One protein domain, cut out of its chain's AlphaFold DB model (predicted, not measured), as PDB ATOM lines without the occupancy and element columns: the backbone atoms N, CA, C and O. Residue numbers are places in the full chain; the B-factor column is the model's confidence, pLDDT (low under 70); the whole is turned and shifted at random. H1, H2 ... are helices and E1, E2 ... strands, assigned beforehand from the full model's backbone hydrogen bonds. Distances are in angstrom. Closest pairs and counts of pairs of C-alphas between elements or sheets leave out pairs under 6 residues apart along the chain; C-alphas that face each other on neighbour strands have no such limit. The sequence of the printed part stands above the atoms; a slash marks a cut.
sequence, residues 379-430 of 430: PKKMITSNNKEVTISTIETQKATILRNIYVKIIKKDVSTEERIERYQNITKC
ATOM      1  N   PRO A 379     138.722 119.138 118.375       89.00
ATOM      2  CA  PRO A 379     137.291 119.409 118.351       89.00
ATOM      3  C   PRO A 379     137.030 120.918 118.316       89.00
ATOM      4  O   PRO A 379     137.812 121.719 118.842       89.00
ATOM      5  N   LYS A 380     135.911 121.314 117.707       87.31
ATOM      6  CA  LYS A 380     135.527 122.721 117.590       87.31
ATOM      7  C   LYS A 380     135.084 123.236 118.956       87.31
ATOM      8  O   LYS A 380     134.124 122.734 119.530       87.31
ATOM      9  N   LYS A 381     135.777 124.246 119.470       88.69
ATOM     10  CA  LYS A 381     135.406 124.943 120.706       88.69
ATOM     11  C   LYS A 381     134.368 126.010 120.376       88.69
ATOM     12  O   LYS A 381     134.610 126.852 119.515       88.69
ATOM     13  N   MET A 382     133.217 125.952 121.032       84.38
ATOM     14  CA  MET A 382     132.138 126.930 120.916       84.38
ATOM     15  C   MET A 382     131.802 127.455 122.306       84.38
ATOM     16  O   MET A 382     131.778 126.693 123.268       84.38
ATOM     17  N   ILE A 383     131.530 128.751 122.414       87.25
ATOM     18  CA  ILE A 383     131.033 129.350 123.653       87.25
ATOM     19  C   ILE A 383     129.512 129.414 123.533       87.25
ATOM     20  O   ILE A 383     128.983 130.018 122.601       87.25
ATOM     21  N   THR A 384     128.807 128.748 124.444       83.00
ATOM     22  CA  THR A 384     127.339 128.795 124.515       83.00
ATOM     23  C   THR A 384     126.884 130.178 124.995       83.00
ATOM     24  O   THR A 384     127.643 130.869 125.670       83.00
ATOM     25  N   SER A 385     125.623 130.559 124.752       83.25
ATOM     26  CA  SER A 385     125.018 131.815 125.251       83.25
ATOM     27  C   SER A 385     125.204 132.064 126.761       83.25
ATOM     28  O   SER A 385     125.123 133.202 127.209       83.25
ATOM     29  N   ASN A 386     125.488 131.017 127.541       84.12
ATOM     30  CA  ASN A 386     125.746 131.080 128.981       84.12
ATOM     31  C   ASN A 386     127.250 131.200 129.327       84.12
ATOM     32  O   ASN A 386     127.644 130.838 130.434       84.12
ATOM     33  N   ASN A 387     128.107 131.621 128.388       82.75
ATOM     34  CA  ASN A 387     129.571 131.732 128.531       82.75
ATOM     35  C   ASN A 387     130.309 130.438 128.941       82.75
ATOM     36  O   ASN A 387     131.429 130.489 129.446       82.75
ATOM     37  N   LYS A 388     129.722 129.259 128.700       86.56
ATOM     38  CA  LYS A 388     130.382 127.961 128.927       86.56
ATOM     39  C   LYS A 388     131.049 127.475 127.639       86.56
ATOM     40  O   LYS A 388     130.401 127.460 126.592       86.56
ATOM     41  N   GLU A 389     132.319 127.077 127.715       86.31
ATOM     42  CA  GLU A 389     133.054 126.495 126.585       86.31
ATOM     43  C   GLU A 389     132.642 125.028 126.396       86.31
ATOM     44  O   GLU A 389     132.841 124.193 127.276       86.31
ATOM     45  N   VAL A 390     132.055 124.714 125.243       86.50
ATOM     46  CA  VAL A 390     131.663 123.359 124.844       86.50
ATOM     47  C   VAL A 390     132.517 122.934 123.652       86.50
ATOM     48  O   VAL A 390     132.626 123.649 122.655       86.50
ATOM     49  N   THR A 391     133.128 121.755 123.739       89.56
ATOM     50  CA  THR A 391     133.862 121.138 122.628       89.56
ATOM     51  C   THR A 391     132.937 120.225 121.834       89.56
ATOM     52  O   THR A 391     132.442 119.234 122.365       89.56
ATOM     53  N   ILE A 392     132.731 120.533 120.557       86.12
ATOM     54  CA  ILE A 392     131.913 119.745 119.635       86.12
ATOM     55  C   ILE A 392     132.844 118.971 118.701       86.12
ATOM     56  O   ILE A 392     133.592 119.559 117.915       86.12
ATOM     57  N   SER A 393     132.780 117.645 118.779       86.31
ATOM     58  CA  SER A 393     133.468 116.746 117.849       86.31
ATOM     59  C   SER A 393     132.527 116.400 116.700       86.31
ATOM     60  O   SER A 393     131.548 115.683 116.893       86.31
ATOM     61  N   THR A 394     132.807 116.901 115.498       89.12
ATOM     62  CA  THR A 394     132.114 116.467 114.278       89.12
ATOM     63  C   THR A 394     132.633 115.103 113.821       89.12
ATOM     64  O   THR A 394     133.750 114.704 114.167       89.12
ATOM     65  N   ILE A 395     131.865 114.409 112.980       90.44
ATOM     66  CA  ILE A 395     132.276 113.135 112.359       90.44
ATOM     67  C   ILE A 395     133.629 113.292 111.639       90.44
ATOM     68  O   ILE A 395     134.484 112.413 111.705       90.44
ATOM     69  N   GLU A 396     133.871 114.444 111.012       87.81
ATOM     70  CA  GLU A 396     135.139 114.761 110.345       87.81
ATOM     71  C   GLU A 396     136.307 114.883 111.330       87.81
ATOM     72  O   GLU A 396     137.365 114.301 111.097       87.81
ATOM     73  N   THR A 397     136.120 115.560 112.470       90.56
ATOM     74  CA  THR A 397     137.164 115.643 113.512       90.56
ATOM     75  C   THR A 397     137.461 114.281 114.144       90.56
ATOM     76  O   THR A 397     138.616 113.986 114.462       90.56
ATOM     77  N   GLN A 398     136.456 113.405 114.268       88.62
ATOM     78  CA  GLN A 398     136.645 112.024 114.721       88.62
ATOM     79  C   GLN A 398     137.454 111.212 113.701       88.62
ATOM     80  O   GLN A 398     138.447 110.586 114.075       88.62
ATOM     81  N   LYS A 399     137.115 111.301 112.406       89.38
ATOM     82  CA  LYS A 399     137.902 110.689 111.320       89.38
ATOM     83  C   LYS A 399     139.345 111.202 111.310       89.38
ATOM     84  O   LYS A 399     140.276 110.402 111.277       89.38
ATOM     85  N   ALA A 400     139.553 112.513 111.437       90.38
ATOM     86  CA  ALA A 400     140.885 113.111 111.530       90.38
ATOM     87  C   ALA A 400     141.669 112.614 112.759       90.38
ATOM     88  O   ALA A 400     142.880 112.404 112.686       90.38
ATOM     89  N   THR A 401     140.988 112.365 113.883       89.38
ATOM     90  CA  THR A 401     141.596 111.784 115.090       89.38
ATOM     91  C   THR A 401     142.054 110.346 114.855       89.38
ATOM     92  O   THR A 401     143.176 109.998 115.233       89.38
ATOM     93  N   ILE A 402     141.228 109.528 114.197       88.81
ATOM     94  CA  ILE A 402     141.565 108.146 113.829       88.81
ATOM     95  C   ILE A 402     142.770 108.131 112.879       88.81
ATOM     96  O   ILE A 402     143.762 107.464 113.168       88.81
ATOM     97  N   LEU A 403     142.746 108.941 111.814       88.56
ATOM     98  CA  LEU A 403     143.844 109.050 110.847       88.56
ATOM     99  C   LEU A 403     145.153 109.520 111.496       88.56
ATOM    100  O   LEU A 403     146.214 108.951 111.239       88.56
ATOM    101  N   ARG A 404     145.093 110.504 112.400       90.81
ATOM    102  CA  ARG A 404     146.258 110.938 113.183       90.81
ATOM    103  C   ARG A 404     146.823 109.793 114.027       90.81
ATOM    104  O   ARG A 404     148.037 109.614 114.072       90.81
ATOM    105  N   ASN A 405     145.964 109.028 114.699       88.38
ATOM    106  CA  ASN A 405     146.391 107.910 115.540       88.38
ATOM    107  C   ASN A 405     147.036 106.793 114.704       88.38
ATOM    108  O   ASN A 405     148.050 106.236 115.121       88.38
ATOM    109  N   ILE A 406     146.496 106.504 113.516       86.06
ATOM    110  CA  ILE A 406     147.088 105.565 112.553       86.06
ATOM    111  C   ILE A 406     148.463 106.066 112.102       86.06
ATOM    112  O   ILE A 406     149.439 105.327 112.176       86.06
ATOM    113  N   TYR A 407     148.578 107.342 111.729       87.25
ATOM    114  CA  TYR A 407     149.847 107.938 111.310       87.25
ATOM    115  C   TYR A 407     150.928 107.864 112.404       87.25
ATOM    116  O   TYR A 407     152.050 107.434 112.142       87.25
ATOM    117  N   VAL A 408     150.582 108.180 113.659       87.00
ATOM    118  CA  VAL A 408     151.498 108.040 114.807       87.00
ATOM    119  C   VAL A 408     151.923 106.581 115.012       87.00
ATOM    120  O   VAL A 408     153.083 106.325 115.338       87.00
ATOM    121  N   LYS A 409     151.018 105.617 114.795       83.56
ATOM    122  CA  LYS A 409     151.355 104.187 114.827       83.56
ATOM    123  C   LYS A 409     152.280 103.788 113.671       83.56
ATOM    124  O   LYS A 409     153.139 102.949 113.880       83.56
ATOM    125  N   ILE A 410     152.177 104.374 112.480       81.88
ATOM    126  CA  ILE A 410     153.053 104.023 111.344       81.88
ATOM    127  C   ILE A 410     154.483 104.554 111.535       81.88
ATOM    128  O   ILE A 410     155.440 103.878 111.171       81.88
ATOM    129  N   ILE A 411     154.648 105.748 112.114       82.44
ATOM    130  CA  ILE A 411     155.969 106.392 112.243       82.44
ATOM    131  C   ILE A 411     156.887 105.691 113.250       82.44
ATOM    132  O   ILE A 411     158.107 105.744 113.095       82.44
ATOM    133  N   LYS A 412     156.336 105.064 114.298       80.00
ATOM    134  CA  LYS A 412     157.147 104.362 115.304       80.00
ATOM    135  C   LYS A 412     157.940 103.242 114.618       80.00
ATOM    136  O   LYS A 412     157.333 102.308 114.105       80.00
ATOM    137  N   LYS A 413     159.272 103.361 114.599       70.62
ATOM    138  CA  LYS A 413     160.187 102.429 113.914       70.62
ATOM    139  C   LYS A 413     160.513 101.178 114.741       70.62
ATOM    140  O   LYS A 413     160.850 100.157 114.152       70.62
ATOM    141  N   ASP A 414     160.335 101.242 116.059       72.56
ATOM    142  CA  ASP A 414     160.693 100.169 116.995       72.56
ATOM    143  C   ASP A 414     159.487  99.252 117.233       72.56
ATOM    144  O   ASP A 414     158.698  99.454 118.156       72.56
ATOM    145  N   VAL A 415     159.255  98.315 116.311       75.62
ATOM    146  CA  VAL A 415     158.022  97.518 116.264       75.62
ATOM    147  C   VAL A 415     158.335  96.097 115.826       75.62
ATOM    148  O   VAL A 415     159.009  95.905 114.813       75.62
ATOM    149  N   SER A 416     157.806  95.114 116.559       81.00
ATOM    150  CA  SER A 416     157.872  93.698 116.181       81.00
ATOM    151  C   SER A 416     157.202  93.445 114.821       81.00
ATOM    152  O   SER A 416     156.287  94.162 114.408       81.00
ATOM    153  N   THR A 417     157.640  92.411 114.101       79.94
ATOM    154  CA  THR A 417     157.095  92.039 112.785       79.94
ATOM    155  C   THR A 417     155.588  91.777 112.828       79.94
ATOM    156  O   THR A 417     154.878  92.177 111.907       79.94
ATOM    157  N   GLU A 418     155.090  91.188 113.916       80.12
ATOM    158  CA  GLU A 418     153.664  90.889 114.124       80.12
ATOM    159  C   GLU A 418     152.822  92.163 114.278       80.12
ATOM    160  O   GLU A 418     151.858  92.370 113.539       80.12
ATOM    161  N   GLU A 419     153.249  93.087 115.142       78.50
ATOM    162  CA  GLU A 419     152.597  94.393 115.308       78.50
ATOM    163  C   GLU A 419     152.606  95.215 114.009       78.50
ATOM    164  O   GLU A 419     151.720  96.039 113.765       78.50
ATOM    165  N   ARG A 420     153.617  95.020 113.154       78.12
ATOM    166  CA  ARG A 420     153.700  95.703 111.862       78.12
ATOM    167  C   ARG A 420     152.651  95.175 110.881       78.12
ATOM    168  O   ARG A 420     152.022  95.979 110.195       78.12
ATOM    169  N   ILE A 421     152.425  93.860 110.851       81.19
ATOM    170  CA  ILE A 421     151.363  93.231 110.049       81.19
ATOM    171  C   ILE A 421     149.988  93.699 110.538       81.19
ATOM    172  O   ILE A 421     149.159  94.112 109.725       81.19
ATOM    173  N   GLU A 422     149.772  93.739 111.853       79.81
ATOM    174  CA  GLU A 422     148.524  94.230 112.445       79.81
ATOM    175  C   GLU A 422     148.260  95.707 112.092       79.81
ATOM    176  O   GLU A 422     147.139  96.096 111.751       79.81
ATOM    177  N   ARG A 423     149.301  96.554 112.091       77.12
ATOM    178  CA  ARG A 423     149.189  97.958 111.651       77.12
ATOM    179  C   ARG A 423     148.762  98.068 110.190       77.12
ATOM    180  O   ARG A 423     147.892  98.884 109.899       77.12
ATOM    181  N   TYR A 424     149.314  97.253 109.289       78.88
ATOM    182  CA  TYR A 424     148.922  97.271 107.875       78.88
ATOM    183  C   TYR A 424     147.490  96.771 107.648       78.88
ATOM    184  O   TYR A 424     146.761  97.372 106.861       78.88
ATOM    185  N   GLN A 425     147.049  95.748 108.383       80.25
ATOM    186  CA  GLN A 425     145.666  95.256 108.314       80.25
ATOM    187  C   GLN A 425     144.642  96.267 108.851       80.25
ATOM    188  O   GLN A 425     143.507  96.316 108.383       80.25
ATOM    189  N   ASN A 426     145.022  97.086 109.832       73.75
ATOM    190  CA  ASN A 426     144.153  98.142 110.354       73.75
ATOM    191  C   ASN A 426     144.019  99.336 109.392       73.75
ATOM    192  O   ASN A 426     143.002 100.025 109.421       73.75
ATOM    193  N   ILE A 427     145.012  99.569 108.526       74.56
ATOM    194  CA  ILE A 427     144.957 100.608 107.486       74.56
ATOM    195  C   ILE A 427     144.008 100.199 106.358       74.56
ATOM    196  O   ILE A 427     143.253 101.036 105.889       74.56
ATOM    197  N   THR A 428     144.013  98.930 105.942       71.94
ATOM    198  CA  THR A 428     143.153  98.449 104.844       71.94
ATOM    199  C   THR A 428     141.669  98.376 105.204       71.94
ATOM    200  O   THR A 428     140.834  98.275 104.310       71.94
ATOM    201  N   LYS A 429     141.334  98.415 106.499       66.12
ATOM    202  CA  LYS A 429     139.953  98.418 107.009       66.12
ATOM    203  C   LYS A 429     139.362  99.822 107.212       66.12
ATOM    204  O   LYS A 429     138.161  99.911 107.461       66.12
ATOM    205  N   CYS A 430     140.181 100.876 107.172       55.44
ATOM    206  CA  CYS A 430     139.744 102.275 107.272       55.44
ATOM    207  C   CYS A 430     139.493 102.857 105.884       55.44
ATOM    208  O   CYS A 430     138.557 103.683 105.776       55.44
TER     209      CYS A 430
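AT A GLANCE: This is residues 379 to 430 of the 430 residues of the protein "IQ and ubiquitin-like domain-containing protein" of Diaphorina citri (UniProt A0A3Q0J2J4). A long, thin model: a small two-stranded hairpin, E1 and E2, makes one end, helix H1 runs on from it, and helix H2 folds back beside the last part of H1 as a loose helical hairpin. The printed part has 52 residues, with two named strands and two named helices in the order E1, E2, H1, H2; the sheet, in the order E1 - E2, is antiparallel. The class is mixed, helices and strands. The whole is extended, with a radius of gyration of the C-alphas of 16.6 A, and a rod spanning 53 by 22 by 11 A.

IN THESE COORDINATES: Strand E1 holds residues 380 to 383, beginning at C-alpha 380 (135.527, 122.721, 117.590), and measures 10.0 A from first to last C-alpha. Strand E2 holds residues 389 to 392 and measures 9.8 A. Helix H1 holds residues 395 to 411, 24.6 A long, from C-alpha 395 at (132.276, 113.135, 112.359). Helix H2 holds residues 417 to 428, 17.3 A long, ending at C-alpha 428 (143.153, 98.449, 104.844).

HOW THE PARTS SIT: E1 and E2 form a hairpin, antiparallel at 147 degrees between their directions. N 380 and O 392 are 2.9 A apart and N 390 and O 382 are 2.8 A apart, both within hydrogen-bond range. E1 and H1 are only just apart, the closest C-alphas being 8.3 A from each other. H1 and H2 form a helical hairpin, at a shallow tilt of 27 degrees, opposite ways. They touch through residues 406 to 410 of H1 and 423 to 427 of H2 alone; the closest C-alphas, of Ile 410 and Arg 423, are 7.2 A apart. E1 and E2 are apart from H2. In H1 and H2 every O i to N i+4 pair is within hydrogen-bond range.

THE WHOLE: The two C-alphas farthest apart, of Asn 386 and Thr 417, are 52.6 A from each other. The printed part has no cut, and the three links are tight. Mean pLDDT of the printed part is 82.8, with residues 429 to 430 under 70; residue 430 is the chain's last.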